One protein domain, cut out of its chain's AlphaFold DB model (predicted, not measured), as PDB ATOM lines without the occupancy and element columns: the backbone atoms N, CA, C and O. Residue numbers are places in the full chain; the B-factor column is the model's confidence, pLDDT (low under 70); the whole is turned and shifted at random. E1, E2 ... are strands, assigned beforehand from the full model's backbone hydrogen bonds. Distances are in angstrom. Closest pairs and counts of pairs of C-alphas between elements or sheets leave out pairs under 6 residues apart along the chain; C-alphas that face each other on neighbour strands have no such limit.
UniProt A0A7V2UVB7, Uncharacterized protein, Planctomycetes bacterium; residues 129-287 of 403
ATOM      1  N   ARG A 129     -15.126  13.436  16.468       93.50
ATOM      2  CA  ARG A 129     -15.517  12.351  17.367       93.50
ATOM      3  C   ARG A 129     -16.824  12.652  18.092       93.50
ATOM      4  O   ARG A 129     -17.165  13.809  18.321       93.50
ATOM      5  N   SER A 130     -17.521  11.606  18.504       94.88
ATOM      6  CA  SER A 130     -18.596  11.679  19.493       94.88
ATOM      7  C   SER A 130     -18.590  10.436  20.372       94.88
ATOM      8  O   SER A 130     -18.106   9.380  19.960       94.88
ATOM      9  N   PHE A 131     -19.115  10.561  21.589       96.12
ATOM     10  CA  PHE A 131     -19.179   9.463  22.546       96.12
ATOM     11  C   PHE A 131     -20.604   8.981  22.773       96.12
ATOM     12  O   PHE A 131     -21.571   9.748  22.752       96.12
ATOM     13  N   SER A 132     -20.723   7.686  23.025       98.00
ATOM     14  CA  SER A 132     -21.951   7.074  23.505       98.00
ATOM     15  C   SER A 132     -21.638   5.957  24.485       98.00
ATOM     16  O   SER A 132     -20.526   5.434  24.532       98.00
ATOM     17  N   TYR A 133     -22.632   5.597  25.280       98.50
ATOM     18  CA  TYR A 133     -22.490   4.627  26.338       98.50
ATOM     19  C   TYR A 133     -23.585   3.582  26.276       98.50
ATOM     20  O   TYR A 133     -24.740   3.854  25.929       98.50
ATOM     21  N   ARG A 134     -23.214   2.384  26.713       98.44
ATOM     22  CA  ARG A 134     -24.147   1.321  27.052       98.44
ATOM     23  C   ARG A 134     -23.972   0.970  28.522       98.44
ATOM     24  O   ARG A 134     -22.925   0.446  28.897       98.44
ATOM     25  N   ALA A 135     -24.991   1.255  29.319       98.44
ATOM     26  CA  ALA A 135     -25.058   0.928  30.734       98.44
ATOM     27  C   ALA A 135     -25.971  -0.287  30.928       98.44
ATOM     28  O   ALA A 135     -27.107  -0.277  30.459       98.44
ATOM     29  N   VAL A 136     -25.482  -1.332  31.593       98.19
ATOM     30  CA  VAL A 136     -26.266  -2.534  31.918       98.19
ATOM     31  C   VAL A 136     -26.214  -2.763  33.417       98.19
ATOM     32  O   VAL A 136     -25.188  -3.216  33.919       98.19
ATOM     33  N   ALA A 137     -27.297  -2.441  34.115       97.94
ATOM     34  CA  ALA A 137     -27.440  -2.692  35.541       97.94
ATOM     35  C   ALA A 137     -27.708  -4.173  35.826       97.94
ATOM     36  O   ALA A 137     -28.445  -4.846  35.093       97.94
ATOM     37  N   GLU A 138     -27.125  -4.671  36.913       96.75
ATOM     38  CA  GLU A 138     -27.475  -5.976  37.466       96.75
ATOM     39  C   GLU A 138     -28.925  -5.984  37.975       96.75
ATOM     40  O   GLU A 138     -29.533  -4.938  38.214       96.75
ATOM     41  N   ALA A 139     -29.499  -7.178  38.144       93.25
ATOM     42  CA  ALA A 139     -30.895  -7.326  38.561       93.25
ATOM     43  C   ALA A 139     -31.182  -6.690  39.937       93.25
ATOM     44  O   ALA A 139     -32.306  -6.263  40.190       93.25
ATOM     45  N   ASP A 140     -30.169  -6.607  40.807       92.50
ATOM     46  CA  ASP A 140     -30.252  -5.975  42.127       92.50
ATOM     47  C   ASP A 140     -30.010  -4.455  42.114       92.50
ATOM     48  O   ASP A 140     -30.104  -3.818  43.162       92.50
ATOM     49  N   GLU A 141     -29.700  -3.882  40.946       93.19
ATOM     50  CA  GLU A 141     -29.415  -2.461  40.729       93.19
ATOM     51  C   GLU A 141     -28.321  -1.882  41.645       93.19
ATOM     52  O   GLU A 141     -28.344  -0.690  41.955       93.19
ATOM     53  N   LYS A 142     -27.357  -2.702  42.091       94.94
ATOM     54  CA  LYS A 142     -26.221  -2.231  42.909       94.94
ATOM     55  C   LYS A 142     -24.985  -1.914  42.094       94.94
ATOM     56  O   LYS A 142     -24.186  -1.061  42.480       94.94
ATOM     57  N   THR A 143     -24.812  -2.621  40.986       96.25
ATOM     58  CA  THR A 143     -23.702  -2.406  40.065       96.25
ATOM     59  C   THR A 143     -24.187  -2.395  38.625       96.25
ATOM     60  O   THR A 143     -25.290  -2.857  38.316       96.25
ATOM     61  N   LEU A 144     -23.363  -1.849  37.733       97.25
ATOM     62  CA  LEU A 144     -23.569  -1.957  36.298       97.25
ATOM     63  C   LEU A 144     -22.265  -2.200  35.543       97.25
ATOM     64  O   LEU A 144     -21.169  -1.906  36.020       97.25
ATOM     65  N   THR A 145     -22.397  -2.692  34.316       97.94
ATOM     66  CA  THR A 145     -21.336  -2.604  33.311       97.94
ATOM     67  C   THR A 145     -21.563  -1.364  32.450       97.94
ATOM     68  O   THR A 145     -22.595  -1.261  31.783       97.94
ATOM     69  N   LEU A 146     -20.591  -0.451  32.417       98.31
ATOM     70  CA  LEU A 146     -20.596   0.737  31.562       98.31
ATOM     71  C   LEU A 146     -19.594   0.548  30.422       98.31
ATOM     72  O   LEU A 146     -18.393   0.425  30.649       98.31
ATOM     73  N   ARG A 147     -20.065   0.544  29.177       98.06
ATOM     74  CA  ARG A 147     -19.200   0.554  27.988       98.06
ATOM     75  C   ARG A 147     -19.224   1.934  27.358       98.06
ATOM     76  O   ARG A 147     -20.309   2.425  27.065       98.06
ATOM     77  N   ASN A 148     -18.052   2.526  27.148       97.19
ATOM     78  CA  ASN A 148     -17.874   3.783  26.426       97.19
ATOM     79  C   ASN A 148     -17.426   3.478  24.992       97.19
ATOM     80  O   ASN A 148     -16.395   2.838  24.776       97.19
ATOM     81  N   TYR A 149     -18.202   3.960  24.030       96.38
ATOM     82  CA  TYR A 149     -17.918   3.891  22.607       96.38
ATOM     83  C   TYR A 149     -17.605   5.280  22.073       96.38
ATOM     84  O   TYR A 149     -18.302   6.248  22.381       96.38
ATOM     85  N   MET A 150     -16.613   5.354  21.194       95.06
ATOM     86  CA  MET A 150     -16.340   6.534  20.393       95.06
ATOM     87  C   MET A 150     -16.694   6.257  18.941       95.06
ATOM     88  O   MET A 150     -16.236   5.277  18.352       95.06
ATOM     89  N   ARG A 151     -17.457   7.167  18.345       94.75
ATOM     90  CA  ARG A 151     -17.651   7.236  16.904       94.75
ATOM     91  C   ARG A 151     -16.717   8.291  16.330       94.75
ATOM     92  O   ARG A 151     -16.808   9.451  16.713       94.75
ATOM     93  N   VAL A 152     -15.857   7.901  15.397       94.06
ATOM     94  CA  VAL A 152     -15.033   8.811  14.592       94.06
ATOM     95  C   VAL A 152     -15.677   8.937  13.220       94.06
ATOM     96  O   VAL A 152     -15.958   7.928  12.577       94.06
ATOM     97  N   ALA A 153     -15.951  10.162  12.789       94.19
ATOM     98  CA  ALA A 153     -16.578  10.478  11.514       94.19
ATOM     99  C   ALA A 153     -15.596  11.265  10.643       94.19
ATOM    100  O   ALA A 153     -15.243  12.390  11.000       94.19
ATOM    101  N   ASN A 154     -15.169  10.677   9.522       93.88
ATOM    102  CA  ASN A 154     -14.263  11.311   8.572       93.88
ATOM    103  C   ASN A 154     -15.016  11.808   7.335       93.88
ATOM    104  O   ASN A 154     -15.235  11.078   6.371       93.88
ATOM    105  N   PHE A 155     -15.359  13.090   7.353       93.75
ATOM    106  CA  PHE A 155     -15.913  13.832   6.221       93.75
ATOM    107  C   PHE A 155     -14.986  14.988   5.815       93.75
ATOM    108  O   PHE A 155     -15.436  15.999   5.275       93.75
ATOM    109  N   SER A 156     -13.688  14.848   6.103       92.94
ATOM    110  CA  SER A 156     -12.677  15.882   5.860       92.94
ATOM    111  C   SER A 156     -12.344  16.093   4.383       92.94
ATOM    112  O   SER A 156     -11.797  17.139   4.042       92.94
ATOM    113  N   GLY A 157     -12.682  15.127   3.524       90.69
ATOM    114  CA  GLY A 157     -12.275  15.095   2.117       90.69
ATOM    115  C   GLY A 157     -10.982  14.318   1.860       90.69
ATOM    116  O   GLY A 157     -10.613  14.153   0.705       90.69
ATOM    117  N   GLU A 158     -10.345  13.796   2.913       89.12
ATOM    118  CA  GLU A 158      -9.067  13.080   2.859       89.12
ATOM    119  C   GLU A 158      -9.183  11.681   3.480       89.12
ATOM    120  O   GLU A 158      -9.864  11.498   4.493       89.12
ATOM    121  N   GLU A 159      -8.487  10.698   2.902       90.38
ATOM    122  CA  GLU A 159      -8.216   9.419   3.564       90.38
ATOM    123  C   GLU A 159      -6.846   9.445   4.251       90.38
ATOM    124  O   GLU A 159      -5.863   9.955   3.714       90.38
ATOM    125  N   PHE A 160      -6.756   8.852   5.437       89.69
ATOM    126  CA  PHE A 160      -5.520   8.812   6.220       89.69
ATOM    127  C   PHE A 160      -4.914   7.411   6.327       89.69
ATOM    128  O   PHE A 160      -3.921   7.229   7.029       89.69
ATOM    129  N   GLY A 161      -5.484   6.417   5.633       88.81
ATOM    130  CA  GLY A 161      -5.038   5.026   5.727       88.81
ATOM    131  C   GLY A 161      -4.926   4.579   7.188       88.81
ATOM    132  O   GLY A 161      -5.659   5.078   8.048       88.81
ATOM    133  N   LEU A 162      -3.998   3.667   7.485       92.50
ATOM    134  CA  LEU A 162      -3.707   3.245   8.856       92.50
ATOM    135  C   LEU A 162      -3.120   4.410   9.667       92.50
ATOM    136  O   LEU A 162      -1.986   4.828   9.446       92.50
ATOM    137  N   SER A 163      -3.889   4.905  10.636       93.44
ATOM    138  CA  SER A 163      -3.527   6.057  11.465       93.44
ATOM    139  C   SER A 163      -3.509   5.696  12.941       93.44
ATOM    140  O   SER A 163      -4.329   4.900  13.403       93.44
ATOM    141  N   SER A 164      -2.598   6.314  13.693       95.19
ATOM    142  CA  SER A 164      -2.636   6.295  15.155       95.19
ATOM    143  C   SER A 164      -3.574   7.399  15.630       95.19
ATOM    144  O   SER A 164      -3.376   8.568  15.311       95.19
ATOM    145  N   VAL A 165      -4.619   7.033  16.359       93.69
ATOM    146  CA  VAL A 165      -5.669   7.948  16.796       93.69
ATOM    147  C   VAL A 165      -5.623   8.074  18.308       93.69
ATOM    148  O   VAL A 165      -5.643   7.073  19.029       93.69
ATOM    149  N   TRP A 166      -5.600   9.314  18.781       92.12
ATOM    150  CA  TRP A 166      -5.728   9.640  20.189       92.12
ATOM    151  C   TRP A 166      -6.955  10.512  20.415       92.12
ATOM    152  O   TRP A 166      -7.171  11.514  19.743       92.12
ATOM    153  N   ALA A 167      -7.776  10.115  21.378       88.69
ATOM    154  CA  ALA A 167      -8.997  10.817  21.736       88.69
ATOM    155  C   ALA A 167      -8.832  11.610  23.046       88.69
ATOM    156  O   ALA A 167      -9.813  11.921  23.704       88.69
ATOM    157  N   GLY A 168      -7.626  11.864  23.545       87.62
ATOM    158  CA  GLY A 168      -7.461  12.519  24.855       87.62
ATOM    159  C   GLY A 168      -7.940  11.705  26.067       87.62
ATOM    160  O   GLY A 168      -7.800  12.160  27.196       87.62
ATOM    161  N   ILE A 169      -8.490  10.507  25.856       87.81
ATOM    162  CA  ILE A 169      -8.856   9.534  26.887       87.81
ATOM    163  C   ILE A 169      -8.471   8.135  26.418       87.81
ATOM    164  O   ILE A 169      -8.424   7.869  25.214       87.81
ATOM    165  N   GLY A 170      -8.254   7.236  27.376       82.38
ATOM    166  CA  GLY A 170      -7.815   5.878  27.082       82.38
ATOM    167  C   GLY A 170      -6.447   5.841  26.393       82.38
ATOM    168  O   GLY A 170      -5.631   6.754  26.533       82.38
ATOM    169  N   GLY A 171      -6.190   4.751  25.672       85.25
ATOM    170  CA  GLY A 171      -4.957   4.559  24.911       85.25
ATOM    171  C   GLY A 171      -5.032   5.107  23.485       85.25
ATOM    172  O   GLY A 171      -6.106   5.364  22.944       85.25
ATOM    173  N   ILE A 172      -3.862   5.231  22.858       89.94
ATOM    174  CA  ILE A 172      -3.752   5.408  21.408       89.94
ATOM    175  C   ILE A 172      -4.156   4.091  20.745       89.94
ATOM    176  O   ILE A 172      -3.699   3.024  21.160       89.94
ATOM    177  N   PHE A 173      -4.979   4.155  19.703       90.19
ATOM    178  CA  PHE A 173      -5.333   2.982  18.903       90.19
ATOM    179  C   PHE A 173      -4.989   3.205  17.435       90.19
ATOM    180  O   PHE A 173      -4.969   4.335  16.955       90.19
ATOM    181  N   GLN A 174      -4.726   2.122  16.709       92.38
ATOM    182  CA  GLN A 174      -4.475   2.178  15.273       92.38
ATOM    183  C   GLN A 174      -5.703   1.726  14.498       92.38
ATOM    184  O   GLN A 174      -6.272   0.665  14.767       92.38
ATOM    185  N   LYS A 175      -6.129   2.541  13.534       91.38
ATOM    186  CA  LYS A 175      -7.272   2.215  12.688       91.38
ATOM    187  C   LYS A 175      -7.163   2.928  11.352       91.38
ATOM    188  O   LYS A 175      -6.695   4.059  11.278       91.38
ATOM    189  N   GLU A 176      -7.630   2.262  10.305       92.12
ATOM    190  CA  GLU A 176      -7.787   2.907   9.009       92.12
ATOM    191  C   GLU A 176      -8.876   3.977   9.060       92.12
ATOM    192  O   GLU A 176      -9.971   3.690   9.549       92.12
ATOM    193  N   MET A 177      -8.585   5.171   8.540       91.56
ATOM    194  CA  MET A 177      -9.537   6.277   8.393       91.56
ATOM    195  C   MET A 177      -9.717   6.596   6.906       91.56
ATOM    196  O   MET A 177      -9.006   7.418   6.334       91.56
ATOM    197  N   GLY A 178     -10.645   5.895   6.271       90.81
ATOM    198  CA  GLY A 178     -11.053   6.090   4.888       90.81
ATOM    199  C   GLY A 178     -11.923   7.330   4.688       90.81
ATOM    200  O   GLY A 178     -12.256   8.062   5.624       90.81
ATOM    201  N   LEU A 179     -12.278   7.568   3.432       91.44
ATOM    202  CA  LEU A 179     -13.048   8.728   3.003       91.44
ATOM    203  C   LEU A 179     -14.555   8.536   3.251       91.44
ATOM    204  O   LEU A 179     -15.111   7.489   2.931       91.44
ATOM    205  N   GLN A 180     -15.225   9.579   3.757       91.25
ATOM    206  CA  GLN A 180     -16.686   9.628   3.950       91.25
ATOM    207  C   GLN A 180     -17.253   8.487   4.811       91.25
ATOM    208  O   GLN A 180     -18.365   8.009   4.584       91.25
ATOM    209  N   GLU A 181     -16.516   8.065   5.837       93.56
ATOM    210  CA  GLU A 181     -16.929   6.963   6.700       93.56
ATOM    211  C   GLU A 181     -17.141   7.377   8.157       93.56
ATOM    212  O   GLU A 181     -16.726   8.436   8.633       93.56
ATOM    213  N   SER A 182     -17.815   6.500   8.895       94.19
ATOM    214  CA  SER A 182     -17.901   6.557  10.347       94.19
ATOM    215  C   SER A 182     -17.493   5.215  10.931       94.19
ATOM    216  O   SER A 182     -18.033   4.188  10.524       94.19
ATOM    217  N   LYS A 183     -16.602   5.224  11.923       92.38
ATOM    218  CA  LYS A 183     -16.199   4.025  12.666       92.38
ATOM    219  C   LYS A 183     -16.554   4.161  14.127       92.38
ATOM    220  O   LYS A 183     -16.305   5.198  14.728       92.38
ATOM    221  N   GLU A 184     -17.112   3.100  14.688       93.44
ATOM    222  CA  GLU A 184     -17.326   2.974  16.122       93.44
ATOM    223  C   GLU A 184     -16.237   2.085  16.725       93.44
ATOM    224  O   GLU A 184     -15.873   1.052  16.158       93.44
ATOM    225  N   VAL A 185     -15.693   2.513  17.861       92.50
ATOM    226  CA  VAL A 185     -14.637   1.816  18.596       92.50
ATOM    227  C   VAL A 185     -15.008   1.803  20.075       92.50
ATOM    228  O   VAL A 185     -15.415   2.826  20.626       92.50
ATOM    229  N   LEU A 186     -14.866   0.648  20.728       93.94
ATOM    230  CA  LEU A 186     -14.963   0.554  22.183       93.94
ATOM    231  C   LEU A 186     -13.706   1.186  22.796       93.94
ATOM    232  O   LEU A 186     -12.605   0.693  22.572       93.94
ATOM    233  N   VAL A 187     -13.878   2.264  23.558       93.56
ATOM    234  CA  VAL A 187     -12.771   2.985  24.208       93.56
ATOM    235  C   VAL A 187     -12.462   2.396  25.575       93.56
ATOM    236  O   VAL A 187     -11.298   2.245  25.934       93.56
ATOM    237  N   ALA A 188     -13.503   2.068  26.341       94.75
ATOM    238  CA  ALA A 188     -13.353   1.463  27.654       94.75
ATOM    239  C   ALA A 188     -14.570   0.634  28.048       94.75
ATOM    240  O   ALA A 188     -15.713   0.922  27.674       94.75
ATOM    241  N   LYS A 189     -14.301  -0.382  28.863       96.56
ATOM    242  CA  LYS A 189     -15.297  -1.231  29.506       96.56
ATOM    243  C   LYS A 189     -15.065  -1.159  31.008       96.56
ATOM    244  O   LYS A 189     -14.061  -1.658  31.492       96.56
ATOM    245  N   PHE A 190     -16.001  -0.570  31.733       96.94
ATOM    246  CA  PHE A 190     -16.004  -0.543  33.189       96.94
ATOM    247  C   PHE A 190     -16.977  -1.615  33.679       96.94
ATOM    248  O   PHE A 190     -18.144  -1.619  33.277       96.94
ATOM    249  N   VAL A 191     -16.503  -2.543  34.504       96.94
ATOM    250  CA  VAL A 191     -17.314  -3.619  35.098       96.94
ATOM    251  C   VAL A 191     -17.490  -3.377  36.589       96.94
ATOM    252  O   VAL A 191     -16.717  -2.621  37.178       96.94
ATOM    253  N   ASP A 192     -18.517  -3.999  37.170       95.38
ATOM    254  CA  ASP A 192     -18.832  -3.929  38.601       95.38
ATOM    255  C   ASP A 192     -18.890  -2.490  39.141       95.38
ATOM    256  O   ASP A 192     -18.545  -2.220  40.290       95.38
ATOM    257  N   VAL A 193     -19.315  -1.544  38.294       96.75
ATOM    258  CA  VAL A 193     -19.376  -0.123  38.633       96.75
ATOM    259  C   VAL A 193     -20.465   0.065  39.679       96.75
ATOM    260  O   VAL A 193     -21.629  -0.173  39.349       96.75
ATOM    261  N   PRO A 194     -20.140   0.507  40.907       96.69
ATOM    262  CA  PRO A 194     -21.149   0.747  41.923       96.69
ATOM    263  C   PRO A 194     -22.094   1.855  41.475       96.69
ATOM    264  O   PRO A 194     -21.653   2.907  41.004       96.69
ATOM    265  N   ILE A 195     -23.389   1.627  41.664       96.81
ATOM    266  CA  ILE A 195     -24.415   2.630  41.406       96.81
ATOM    267  C   ILE A 195     -25.260   2.877  42.637       96.81
ATOM    268  O   ILE A 195     -25.573   1.975  43.412       96.81
ATOM    269  N   ARG A 196     -25.661   4.136  42.789       95.62
ATOM    270  CA  ARG A 196     -26.666   4.550  43.759       95.62
ATOM    271  C   ARG A 196     -27.928   4.943  43.009       95.62
ATOM    272  O   ARG A 196     -27.877   5.758  42.091       95.62
ATOM    273  N   LYS A 197     -29.065   4.381  43.413       94.94
ATOM    274  CA  LYS A 197     -30.371   4.780  42.891       94.94
ATOM    275  C   LYS A 197     -30.897   5.964  43.699       94.94
ATOM    276  O   LYS A 197     -31.096   5.837  44.906       94.94
ATOM    277  N   LYS A 198     -31.093   7.106  43.041       95.62
ATOM    278  CA  LYS A 198     -31.608   8.348  43.641       95.62
ATOM    279  C   LYS A 198     -33.071   8.533  43.244       95.62
ATOM    280  O   LYS A 198     -33.398   8.327  42.076       95.62
ATOM    281  N   PHE A 199     -33.933   8.923  44.181       97.88
ATOM    282  CA  PHE A 199     -35.320   9.313  43.909       97.88
ATOM    283  C   PHE A 199     -35.461  10.799  44.196       97.88
ATOM    284  O   PHE A 199     -35.136  11.224  45.296       97.88
ATOM    285  N   VAL A 200     -35.935  11.572  43.224       98.06
ATOM    286  CA  VAL A 200     -35.986  13.032  43.321       98.06
ATOM    287  C   VAL A 200     -37.405  13.522  43.081       98.06
ATOM    288  O   VAL A 200     -38.021  13.205  42.056       98.06
ATOM    289  N   PHE A 201     -37.913  14.314  44.019       98.44
ATOM    290  CA  PHE A 201     -39.171  15.037  43.906       98.44
ATOM    291  C   PHE A 201     -38.901  16.539  43.839       98.44
ATOM    292  O   PHE A 201     -38.204  17.093  44.683       98.44
ATOM    293  N   ASN A 202     -39.520  17.214  42.874       97.50
ATOM    294  CA  ASN A 202     -39.508  18.667  42.789       97.50
ATOM    295  C   ASN A 202     -40.933  19.155  42.521       97.50
ATOM    296  O   ASN A 202     -41.557  18.771  41.531       97.50
ATOM    297  N   TRP A 203     -41.466  20.002  43.403       96.62
ATOM    298  CA  TRP A 203     -42.846  20.479  43.292       96.62
ATOM    299  C   TRP A 203     -43.092  21.342  42.046       96.62
ATOM    300  O   TRP A 203     -44.178  21.305  41.459       96.62
ATOM    301  N   ARG A 204     -42.091  22.138  41.652       94.19
ATOM    302  CA  ARG A 204     -42.249  23.186  40.634       94.19
ATOM    303  C   ARG A 204     -41.856  22.716  39.245       94.19
ATOM    304  O   ARG A 204     -42.572  23.018  38.298       94.19
ATOM    305  N   SER A 205     -40.757  21.973  39.124       94.81
ATOM    306  CA  SER A 205     -40.302  21.425  37.840       94.81
ATOM    307  C   SER A 205     -40.790  19.999  37.575       94.81
ATOM    308  O   SER A 205     -40.707  19.531  36.441       94.81
ATOM    309  N   GLY A 206     -41.304  19.301  38.594       95.25
ATOM    310  CA  GLY A 206     -41.807  17.939  38.455       95.25
ATOM    311  C   GLY A 206     -43.047  17.855  37.569       95.25
ATOM    312  O   GLY A 206     -43.878  18.763  37.526       95.25
ATOM    313  N   GLN A 207     -43.197  16.725  36.879       96.88
ATOM    314  CA  GLN A 207     -44.348  16.489  36.014       96.88
ATOM    315  C   GLN A 207     -45.639  16.350  36.848       96.88
ATOM    316  O   GLN A 207     -45.665  15.532  37.774       96.88
ATOM    317  N   PRO A 208     -46.723  17.086  36.528       96.56
ATOM    318  CA  PRO A 208     -48.024  16.923  37.174       96.56
ATOM    319  C   PRO A 208     -48.601  15.518  37.015       96.56
ATOM    320  O   PRO A 208     -48.495  14.908  35.949       96.56
ATOM    321  N   VAL A 209     -49.251  15.032  38.071       97.00
ATOM    322  CA  VAL A 209     -50.076  13.822  38.011       97.00
ATOM    323  C   VAL A 209     -51.491  14.231  37.570       97.00
ATOM    324  O   VAL A 209     -52.049  15.158  38.164       97.00
ATOM    325  N   PRO A 210     -52.076  13.599  36.533       96.62
ATOM    326  CA  PRO A 210     -53.444  13.895  36.105       96.62
ATOM    327  C   PRO A 210     -54.449  13.754  37.254       96.62
ATOM    328  O   PRO A 210     -54.334  12.828  38.052       96.62
ATOM    329  N   ASP A 211     -55.406  14.682  37.332       96.12
ATOM    330  CA  ASP A 211     -56.497  14.722  38.324       96.12
ATOM    331  C   ASP A 211     -56.068  14.796  39.804       96.12
ATOM    332  O   ASP A 211     -56.901  14.759  40.707       96.12
ATOM    333  N   GLU A 212     -54.774  14.978  40.066       96.81
ATOM    334  CA  GLU A 212     -54.172  14.974  41.399       96.81
ATOM    335  C   GLU A 212     -53.397  16.290  41.613       96.81
ATOM    336  O   GLU A 212     -52.166  16.333  41.503       96.81
ATOM    337  N   PRO A 213     -54.093  17.411  41.897       96.06
ATOM    338  CA  PRO A 213     -53.519  18.761  41.831       96.06
ATOM    339  C   PRO A 213     -52.319  18.969  42.765       96.06
ATOM    340  O   PRO A 213     -51.403  19.730  42.437       96.06
ATOM    341  N   ASN A 214     -52.300  18.248  43.887       97.12
ATOM    342  CA  ASN A 214     -51.277  18.319  44.929       97.12
ATOM    343  C   ASN A 214     -50.103  17.351  44.710       97.12
ATOM    344  O   ASN A 214     -49.248  17.231  45.586       97.12
ATOM    345  N   GLN A 215     -50.040  16.652  43.575       97.69
ATOM    346  CA  GLN A 215     -49.012  15.645  43.319       97.69
ATOM    347  C   GLN A 215     -48.160  15.972  42.098       97.69
ATOM    348  O   GLN A 215     -48.627  16.540  41.106       97.69
ATOM    349  N   ARG A 216     -46.897  15.553  42.169       97.69
ATOM    350  CA  ARG A 216     -45.968  15.484  41.037       97.69
ATOM    351  C   ARG A 216     -45.333  14.103  41.006       97.69
ATOM    352  O   ARG A 216     -45.153  13.486  42.056       97.69
ATOM    353  N   TYR A 217     -44.990  13.627  39.814       97.81
ATOM    354  CA  TYR A 217     -44.242  12.384  39.686       97.81
ATOM    355  C   TYR A 217     -42.838  12.536  40.268       97.81
ATOM    356  O   TYR A 217     -42.147  13.526  40.024       97.81
ATOM    357  N   VAL A 218     -42.415  11.514  41.004       98.25
ATOM    358  CA  VAL A 218     -41.025  11.342  41.422       98.25
ATOM    359  C   VAL A 218     -40.215  10.877  40.217       98.25
ATOM    360  O   VAL A 218     -40.680  10.058  39.424       98.25
ATOM    361  N   THR A 219     -38.995  11.379  40.080       97.75
ATOM    362  CA  THR A 219     -38.025  10.883  39.100       97.75
ATOM    363  C   THR A 219     -37.030   9.959  39.777       97.75
ATOM    364  O   THR A 219     -36.781  10.081  40.975       97.75
ATOM    365  N   HIS A 220     -36.455   9.025  39.032       95.88
ATOM    366  CA  HIS A 220     -35.364   8.202  39.544       95.88
ATOM    367  C   HIS A 220     -34.161   8.188  38.612       95.88
ATOM    368  O   HIS A 220     -34.291   8.285  37.391       95.88
ATOM    369  N   HIS A 221     -32.986   8.082  39.222       97.19
ATOM    370  CA  HIS A 221     -31.707   8.225  38.547       97.19
ATOM    371  C   HIS A 221     -30.733   7.154  39.021       97.19
ATOM    372  O   HIS A 221     -30.760   6.768  40.193       97.19
ATOM    373  N   TYR A 222     -29.841   6.713  38.139       97.50
ATOM    374  CA  TYR A 222     -28.594   6.087  38.565       97.50
ATOM    375  C   TYR A 222     -27.525   7.152  38.743       97.50
ATOM    376  O   TYR A 222     -27.364   8.029  37.899       97.50
ATOM    377  N   VAL A 223     -26.776   7.046  39.832       97.81
ATOM    378  CA  VAL A 223     -25.624   7.893  40.113       97.81
ATOM    379  C   VAL A 223     -24.377   7.020  40.114       97.81
ATOM    380  O   VAL A 223     -24.284   6.065  40.890       97.81
ATOM    381  N   ILE A 224     -23.438   7.349  39.229       98.06
ATOM    382  CA  ILE A 224     -22.139   6.692  39.070       98.06
ATOM    383  C   ILE A 224     -21.070   7.672  39.536       98.06
ATOM    384  O   ILE A 224     -20.936   8.750  38.962       98.06
ATOM    385  N   LYS A 225     -20.266   7.298  40.530       97.81
ATOM    386  CA  LYS A 225     -19.126   8.117  40.953       97.81
ATOM    387  C   LYS A 225     -17.876   7.712  40.173       97.81
ATOM    388  O   LYS A 225     -17.455   6.561  40.270       97.81
ATOM    389  N   ASN A 226     -17.274   8.631  39.419       97.50
ATOM    390  CA  ASN A 226     -16.100   8.365  38.584       97.50
ATOM    391  C   ASN A 226     -14.803   8.340  39.409       97.50
ATOM    392  O   ASN A 226     -13.942   9.210  39.292       97.50
ATOM    393  N   VAL A 227     -14.675   7.336  40.268       96.69
ATOM    394  CA  VAL A 227     -13.531   7.157  41.168       96.69
ATOM    395  C   VAL A 227     -12.797   5.867  40.859       96.69
ATOM    396  O   VAL A 227     -13.392   4.886  40.405       96.69
ATOM    397  N   LYS A 228     -11.499   5.852  41.159       95.00
ATOM    398  CA  LYS A 228     -10.702   4.631  41.080       95.00
ATOM    399  C   LYS A 228     -11.222   3.592  42.081       95.00
ATOM    400  O   LYS A 228     -11.321   3.913  43.267       95.00
ATOM    401  N   PRO A 229     -11.540   2.357  41.649       92.88
ATOM    402  CA  PRO A 229     -11.958   1.315  42.574       92.88
ATOM    403  C   PRO A 229     -10.796   0.913  43.492       92.88
ATOM    404  O   PRO A 229      -9.626   0.981  43.108       92.88
ATOM    405  N   ALA A 230     -11.122   0.478  44.713       90.88
ATOM    406  CA  ALA A 230     -10.127   0.082  45.714       90.88
ATOM    407  C   ALA A 230      -9.316  -1.159  45.297       90.88
ATOM    408  O   ALA A 230      -8.144  -1.280  45.645       90.88
ATOM    409  N   ALA A 231      -9.936  -2.062  44.536       89.56
ATOM    410  CA  ALA A 231      -9.296  -3.213  43.918       89.56
ATOM    411  C   ALA A 231      -9.404  -3.103  42.394       89.56
ATOM    412  O   ALA A 231     -10.354  -2.518  41.869       89.56
ATOM    413  N   ALA A 232      -8.429  -3.666  41.681       87.19
ATOM    414  CA  ALA A 232      -8.512  -3.771  40.229       87.19
ATOM    415  C   ALA A 232      -9.685  -4.687  39.826       87.19
ATOM    416  O   ALA A 232      -9.979  -5.635  40.563       87.19
ATOM    417  N   PRO A 233     -10.345  -4.430  38.682       89.56
ATOM    418  CA  PRO A 233     -11.348  -5.342  38.150       89.56
ATOM    419  C   PRO A 233     -10.785  -6.757  37.977       89.56
ATOM    420  O   PRO A 233      -9.631  -6.926  37.587       89.56
ATOM    421  N   ALA A 234     -11.608  -7.773  38.242       91.12
ATOM    422  CA  ALA A 234     -11.223  -9.168  38.015       91.12
ATOM    423  C   ALA A 234     -11.105  -9.505  36.517       91.12
ATOM    424  O   ALA A 234     -10.340 -10.388  36.136       91.12
ATOM    425  N   ASP A 235     -11.867  -8.800  35.679       92.62
ATOM    426  CA  ASP A 235     -11.780  -8.877  34.224       92.62
ATOM    427  C   ASP A 235     -10.530  -8.116  33.734       92.62
ATOM    428  O   ASP A 235     -10.478  -6.892  33.896       92.62
ATOM    429  N   PRO A 236      -9.529  -8.792  33.136       90.12
ATOM    430  CA  PRO A 236      -8.296  -8.147  32.680       90.12
ATOM    431  C   PRO A 236      -8.517  -7.167  31.518       90.12
ATOM    432  O   PRO A 236      -7.692  -6.277  31.319       90.12
ATOM    433  N   ASP A 237      -9.623  -7.300  30.779       90.75
ATOM    434  CA  ASP A 237      -9.981  -6.396  29.682       90.75
ATOM    435  C   ASP A 237     -10.777  -5.173  30.173       90.75
ATOM    436  O   ASP A 237     -11.121  -4.280  29.389       90.75
ATOM    437  N   ALA A 238     -11.117  -5.121  31.465       94.69
ATOM    438  CA  ALA A 238     -11.834  -3.998  32.039       94.69
ATOM    439  C   ALA A 238     -10.893  -2.847  32.403       94.69
ATOM    440  O   ALA A 238      -9.830  -2.996  33.004       94.69
ATOM    441  N   THR A 239     -11.338  -1.642  32.081       94.62
ATOM    442  CA  THR A 239     -10.703  -0.401  32.500       94.62
ATOM    443  C   THR A 239     -11.150  -0.072  33.927       94.62
ATOM    444  O   THR A 239     -12.356  -0.070  34.192       94.62
ATOM    445  N   PRO A 240     -10.238   0.249  34.861       94.06
ATOM    446  CA  PRO A 240     -10.630   0.792  36.154       94.06
ATOM    447  C   PRO A 240     -11.374   2.120  35.964       94.06
ATOM    448  O   PRO A 240     -10.913   2.995  35.223       94.06
ATOM    449  N   LEU A 241     -12.507   2.293  36.645       94.62
ATOM    450  CA  LEU A 241     -13.186   3.590  36.699       94.62
ATOM    451  C   LEU A 241     -12.240   4.661  37.282       94.62
ATOM    452  O   LEU A 241     -11.238   4.316  37.908       94.62
ATOM    453  N   GLY A 242     -12.468   5.947  37.014       94.69
ATOM    454  CA  GLY A 242     -11.568   7.019  37.457       94.69
ATOM    455  C   GLY A 242     -10.202   7.057  36.756       94.69
ATOM    456  O   GLY A 242      -9.352   7.852  37.143       94.69
ATOM    457  N   SER A 243      -9.963   6.235  35.724       93.75
ATOM    458  CA  SER A 243      -8.727   6.308  34.920       93.75
ATOM    459  C   SER A 243      -8.663   7.558  34.033       93.75
ATOM    460  O   SER A 243      -7.581   7.980  33.636       93.75
ATOM    461  N   PHE A 244      -9.819   8.133  33.693       95.12
ATOM    462  CA  PHE A 244      -9.969   9.358  32.908       95.12
ATOM    463  C   PHE A 244     -11.363   9.974  33.160       95.12
ATOM    464  O   PHE A 244     -12.252   9.279  33.670       95.12
ATOM    465  N   PRO A 245     -11.588  11.264  32.839       95.81
ATOM    466  CA  PRO A 245     -12.923  11.859  32.908       95.81
ATOM    467  C   PRO A 245     -13.873  11.182  31.916       95.81
ATOM    468  O   PRO A 245     -13.486  10.929  30.777       95.81
ATOM    469  N   LEU A 246     -15.116  10.915  32.313       97.25
ATOM    470  CA  LEU A 246     -16.131  10.365  31.414       97.25
ATOM    471  C   LEU A 246     -16.631  11.484  30.482       97.25
ATOM    472  O   LEU A 246     -17.198  12.462  30.973       97.25
ATOM    473  N   PRO A 247     -16.444  11.388  29.152       96.06
ATOM    474  CA  PRO A 247     -16.936  12.409  28.231       96.06
ATOM    475  C   PRO A 247     -18.455  12.526  28.198       96.06
ATOM    476  O   PRO A 247     -19.168  11.548  28.428       96.06
ATOM    477  N   THR A 248     -18.951  13.685  27.771       96.94
ATOM    478  CA  THR A 248     -20.365  13.842  27.424       96.94
ATOM    479  C   THR A 248     -20.759  12.850  26.329       96.94
ATOM    480  O   THR A 248     -20.069  12.727  25.317       96.94
ATOM    481  N   GLY A 249     -21.886  12.160  26.492       97.00
ATOM    482  CA  GLY A 249     -22.371  11.227  25.480       97.00
ATOM    483  C   GLY A 249     -23.743  10.645  25.786       97.00
ATOM    484  O   GLY A 249     -24.193  10.614  26.929       97.00
ATOM    485  N   LYS A 250     -24.414  10.153  24.744       98.19
ATOM    486  CA  LYS A 250     -25.716   9.495  24.885       98.19
ATOM    487  C   LYS A 250     -25.550   8.150  25.586       98.19
ATOM    488  O   LYS A 250     -24.769   7.323  25.124       98.19
ATOM    489  N   VAL A 251     -26.310   7.901  26.644       98.56
ATOM    490  CA  VAL A 251     -26.294   6.664  27.424       98.56
ATOM    491  C   VAL A 251     -27.581   5.891  27.188       98.56
ATOM    492  O   VAL A 251     -28.670   6.389  27.458       98.56
ATOM    493  N   ARG A 252     -27.458   4.652  26.711       98.50
ATOM    494  CA  ARG A 252     -28.569   3.694  26.683       98.50
ATOM    495  C   ARG A 252     -28.469   2.777  27.883       98.50
ATOM    496  O   ARG A 252     -27.425   2.153  28.090       98.50
ATOM    497  N   ILE A 253     -29.548   2.711  28.647       98.31
ATOM    498  CA  ILE A 253     -29.593   2.062  29.949       98.31
ATOM    499  C   ILE A 253     -30.463   0.818  29.840       98.31
ATOM    500  O   ILE A 253     -31.602   0.867  29.370       98.31
ATOM    501  N   PHE A 254     -29.901  -0.298  30.274       97.75
ATOM    502  CA  PHE A 254     -30.534  -1.601  30.318       97.75
ATOM    503  C   PHE A 254     -30.446  -2.155  31.737       97.75
ATOM    504  O   PHE A 254     -29.510  -1.838  32.472       97.75
ATOM    505  N   GLN A 255     -31.372  -3.035  32.090       96.25
ATOM    506  CA  GLN A 255     -31.347  -3.797  33.333       96.25
ATOM    507  C   GLN A 255     -31.448  -5.287  33.015       96.25
ATOM    508  O   GLN A 255     -32.242  -5.694  32.165       96.25
ATOM    509  N   LYS A 256     -30.660  -6.118  33.698       96.38
ATOM    510  CA  LYS A 256     -30.795  -7.574  33.600       96.38
ATOM    511  C   LYS A 256     -32.103  -8.047  34.231       96.38
ATOM    512  O   LYS A 256     -32.459  -7.631  35.330       96.38
ATOM    513  N   ASP A 257     -32.782  -8.976  33.567       89.38
ATOM    514  CA  ASP A 257     -34.083  -9.509  34.003       89.38
ATOM    515  C   ASP A 257     -33.987 -10.684  35.003       89.38
ATOM    516  O   ASP A 257     -35.002 -11.239  35.426       89.38
ATOM    517  N   GLY A 258     -32.767 -11.096  35.366       83.38
ATOM    518  CA  GLY A 258     -32.500 -12.248  36.238       83.38
ATOM    519  C   GLY A 258     -32.696 -13.623  35.578       83.38
ATOM    520  O   GLY A 258     -32.455 -14.641  36.221       83.38
ATOM    521  N   ARG A 259     -33.104 -13.673  34.304       86.50
ATOM    522  CA  ARG A 259     -33.306 -14.888  33.489       86.50
ATOM    523  C   ARG A 259     -32.335 -14.979  32.306       86.50
ATOM    524  O   ARG A 259     -32.485 -15.852  31.455       86.50
ATOM    525  N   GLY A 260     -31.334 -14.102  32.271       83.19
ATOM    526  CA  GLY A 260     -30.310 -14.040  31.226       83.19
ATOM    527  C   GLY A 260     -30.611 -13.043  30.105       83.19
ATOM    528  O   GLY A 260     -29.811 -12.935  29.180       83.19
ATOM    529  N   GLY A 261     -31.724 -12.308  30.183       92.25
ATOM    530  CA  GLY A 261     -32.067 -11.221  29.273       92.25
ATOM    531  C   GLY A 261     -31.707  -9.838  29.822       92.25
ATOM    532  O   GLY A 261     -31.379  -9.657  30.998       92.25
ATOM    533  N   GLU A 262     -31.789  -8.840  28.945       95.69
ATOM    534  CA  GLU A 262     -31.601  -7.424  29.259       95.69
ATOM    535  C   GLU A 262     -32.827  -6.646  28.762       95.69
ATOM    536  O   GLU A 262     -33.177  -6.702  27.583       95.69
ATOM    537  N   ALA A 263     -33.482  -5.909  29.655       94.81
ATOM    538  CA  ALA A 263     -34.596  -5.033  29.328       94.81
ATOM    539  C   ALA A 263     -34.090  -3.602  29.138       94.81
ATOM    540  O   ALA A 263     -33.285  -3.115  29.930       94.81
ATOM    541  N   PHE A 264     -34.559  -2.917  28.096       95.38
ATOM    542  CA  PHE A 264     -34.286  -1.492  27.920       95.38
ATOM    543  C   PHE A 264     -35.047  -0.685  28.977       95.38
ATOM    544  O   PHE A 264     -36.272  -0.774  29.060       95.38
ATOM    545  N   THR A 265     -34.318   0.090  29.775       93.38
ATOM    546  CA  THR A 265     -34.864   0.871  30.894       93.38
ATOM    547  C   THR A 265     -35.059   2.330  30.503       93.38
ATOM    548  O   THR A 265     -36.071   2.925  30.857       93.38
ATOM    549  N   GLY A 266     -34.112   2.907  29.759       93.19
ATOM    550  CA  GLY A 266     -34.164   4.318  29.395       93.19
ATOM    551  C   GLY A 266     -32.971   4.795  28.576       93.19
ATOM    552  O   GLY A 266     -32.030   4.051  28.285       93.19
ATOM    553  N   GLU A 267     -33.024   6.065  28.194       96.88
ATOM    554  CA  GLU A 267     -31.957   6.764  27.488       96.88
ATOM    555  C   GLU A 267     -31.806   8.166  28.076       96.88
ATOM    556  O   GLU A 267     -32.802   8.849  28.309       96.88
ATOM    557  N   ASP A 268     -30.563   8.586  28.291       97.69
ATOM    558  CA  ASP A 268     -30.235   9.918  28.793       97.69
ATOM    559  C   ASP A 268     -28.916  10.423  28.183       97.69
ATOM    560  O   ASP A 268     -28.216   9.690  27.480       97.69
ATOM    561  N   TRP A 269     -28.563  11.680  28.429       97.56
ATOM    562  CA  TRP A 269     -27.269  12.257  28.078       97.56
ATOM    563  C   TRP A 269     -26.387  12.370  29.318       97.56
ATOM    564  O   TRP A 269     -26.552  13.268  30.142       97.56
ATOM    565  N   GLY A 270     -25.396  11.484  29.411       97.06
ATOM    566  CA  GLY A 270     -24.349  11.581  30.418       97.06
ATOM    567  C   GLY A 270     -23.551  12.854  30.170       97.06
ATOM    568  O   GLY A 270     -23.054  13.068  29.063       97.06
ATOM    569  N   ARG A 271     -23.466  13.717  31.182       97.38
ATOM    570  CA  ARG A 271     -22.652  14.935  31.130       97.38
ATOM    571  C   ARG A 271     -21.173  14.581  31.246       97.38
ATOM    572  O   ARG A 271     -20.832  13.495  31.704       97.38
ATOM    573  N   PHE A 272     -20.305  15.508  30.856       96.81
ATOM    574  CA  PHE A 272     -18.889  15.403  31.177       96.81
ATOM    575  C   PHE A 272     -18.725  15.262  32.693       96.81
ATOM    576  O   PHE A 272     -19.160  16.136  33.445       96.81
ATOM    577  N   THR A 273     -18.111  14.167  33.127       98.00
ATOM    578  CA  THR A 273     -17.905  13.856  34.543       98.00
ATOM    579  C   THR A 273     -16.404  13.730  34.800       98.00
ATOM    580  O   THR A 273     -15.794  12.737  34.382       98.00
ATOM    581  N   PRO A 274     -15.789  14.723  35.468       97.50
ATOM    582  CA  PRO A 274     -14.407  14.649  35.924       97.50
ATOM    583  C   PRO A 274     -14.121  13.406  36.771       97.50
ATOM    584  O   PRO A 274     -15.023  12.699  37.222       97.50
ATOM    585  N   ILE A 275     -12.840  13.129  36.997       97.06
ATOM    586  CA  ILE A 275     -12.447  12.169  38.034       97.06
ATOM    587  C   ILE A 275     -12.906  12.722  39.392       97.06
ATOM    588  O   ILE A 275     -12.887  13.933  39.602       97.06
ATOM    589  N   ASP A 276     -13.333  11.826  40.279       96.88
ATOM    590  CA  ASP A 276     -13.872  12.100  41.617       96.88
ATOM    591  C   ASP A 276     -15.262  12.765  41.665       96.88
ATOM    592  O   ASP A 276     -15.775  13.015  42.759       96.88
ATOM    593  N   ASP A 277     -15.916  12.949  40.515       97.94
ATOM    594  CA  ASP A 277     -17.261  13.533  40.395       97.94
ATOM    595  C   ASP A 277     -18.346  12.483  40.057       97.94
ATOM    596  O   ASP A 277     -18.049  11.313  39.787       97.94
ATOM    597  N   GLU A 278     -19.622  12.876  40.094       97.75
ATOM    598  CA  GLU A 278     -20.782  12.009  39.855       97.75
ATOM    599  C   GLU A 278     -21.426  12.227  38.469       97.75
ATOM    600  O   GLU A 278     -21.805  13.332  38.083       97.75
ATOM    601  N   MET A 279     -21.634  11.137  37.728       98.19
ATOM    602  CA  MET A 279     -22.521  11.086  36.568       98.19
ATOM    603  C   MET A 279     -23.914  10.661  37.035       98.19
ATOM    604  O   MET A 279     -24.092   9.548  37.529       98.19
ATOM    605  N   THR A 280     -24.907  11.530  36.853       97.75
ATOM    606  CA  THR A 280     -26.319  11.216  37.117       97.75
ATOM    607  C   THR A 280     -27.029  10.904  35.804       97.75
ATOM    608  O   THR A 280     -26.901  11.665  34.848       97.75
ATOM    609  N   LEU A 281     -27.751   9.785  35.767       97.81
ATOM    610  CA  LEU A 281     -28.461   9.269  34.601       97.81
ATOM    611  C   LEU A 281     -29.940   9.089  34.924       97.81
ATOM    612  O   LEU A 281     -30.298   8.257  35.761       97.81
ATOM    613  N   TYR A 282     -30.793   9.832  34.234       96.88
ATOM    614  CA  TYR A 282     -32.239   9.750  34.355       96.88
ATOM    615  C   TYR A 282     -32.778   8.432  33.792       96.88
ATOM    616  O   TYR A 282     -32.459   8.025  32.675       96.88
ATOM    617  N   LEU A 283     -33.631   7.766  34.571       95.75
ATOM    618  CA  LEU A 283     -34.263   6.501  34.182       95.75
ATOM    619  C   LEU A 283     -35.731   6.670  33.794       95.75
ATOM    620  O   LEU A 283     -36.268   5.840  33.066       95.75
ATOM    621  N   GLY A 284     -36.393   7.721  34.284       94.69
ATOM    622  CA  GLY A 284     -37.828   7.895  34.103       94.69
ATOM    623  C   GLY A 284     -38.565   8.363  35.354       94.69
ATOM    624  O   GLY A 284     -37.988   8.860  36.329       94.69
ATOM    625  N   LEU A 285     -39.882   8.175  35.309       96.00
ATOM    626  CA  LEU A 285     -40.788   8.450  36.416       96.00
ATOM    627  C   LEU A 285     -40.897   7.220  37.322       96.00
ATOM    628  O   LEU A 285     -41.266   6.131  36.878       96.00
ATOM    629  N   ALA A 286     -40.661   7.413  38.615       95.19
ATOM    630  CA  ALA A 286     -40.904   6.419  39.645       95.19
ATOM    631  C   ALA A 286     -42.377   6.470  40.080       95.19
ATOM    632  O   ALA A 286     -42.765   7.280  40.918       95.19
ATOM    633  N   LYS A 287     -43.206   5.582  39.521       92.81
ATOM    634  CA  LYS A 287     -44.639   5.485  39.866       92.81
ATOM    635  C   LYS A 287     -44.898   4.867  41.243       92.81
ATOM    636  O   LYS A 287     -45.971   5.056  41.803       92.81
TER     637      LYS A 287
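What this domain is: This is residues 129 to 287 of the 403 residues of an uncharacterized protein of Planctomycetes bacterium (UniProt A0A7V2UVB7). One sheet of seven strands is curled like part of a barrel and folded back on itself, its edge strands E9 and E10 coming close together. The long bent strand E5 is the hinge, the hairpin E3 and E4 sits at one far end, and the short strand E6 lies at the other. The printed part has 159 residues with no named helix and ten named strands, E1 to E10 in chain order; the class is all strand. The large sheet runs E9, E8, E1, E2, E5, E7, E10 and is mixed. The whole is elongated, spanning 62 by 40 by 33 A, and only just loose, close to compact, with a radius of gyration of the C-alphas of 18.6 A.

Where its parts are: E1, residues 129 to 137, begins at C-alpha 129 (-15.517, 12.351, 17.367) and is 26.4 A long. E2, residues 143 to 154, spans 35.6 A; E3, 161 to 166, 15.2 A; and E4, 173 to 177, 11.8 A. E5, residues 181 to 202, spans 44.1 A and bends by 94 degrees at residue 192, where C-alpha 192 is at (-18.832, -3.929, 38.601). E6, residues 212 to 216, spans 8.2 A and runs on into E7, residues 218 to 225, 22.1 A. E8, residues 249 to 256, spans 22.1 A; E9, 262 to 270, 20.4 A; and E10, 278 to 286, 20.9 A, ending at C-alpha 286 (-40.904, 6.419, 39.645).

How they stand to each other: The large sheet is a folded sheet, bent back into two leaves that face each other: E9, E8, E1 and E2 face E7 and E10. The hairpin E1 and E2 is antiparallel, with N 132 and O 149 2.9 A apart. E8 is parallel to E1, with N 135 and O 252 at 2.9 A. The hairpin E8 and E9 is antiparallel, with N 251 and O 268 at 2.7 A. E5 is antiparallel to E2 over its residues 181 to 194, with N 146 and O 190 at 2.8 A, and to E7 over residues 195 to 200, with N 198 and O 221 at 2.9 A. E7 and E10 are antiparallel, with N 222 and O 281 at 2.9 A. The closest C-alphas of E9 and E10 are those of Gly 266 and Leu 283, 5.3 A apart. The hairpin E3 and E4 has N 165 and O 173 at 2.8 A. E6 pairs with no named strand.

The domain as a whole: The two C-alphas farthest apart, those of Gly 161 and Asn 214, are 62.1 A apart. The printed part has no cut. The link from E7 to E8, residues 226 to 248, is long. The mean pLDDT of the printed part is 94.7, and no printed residue is under 70.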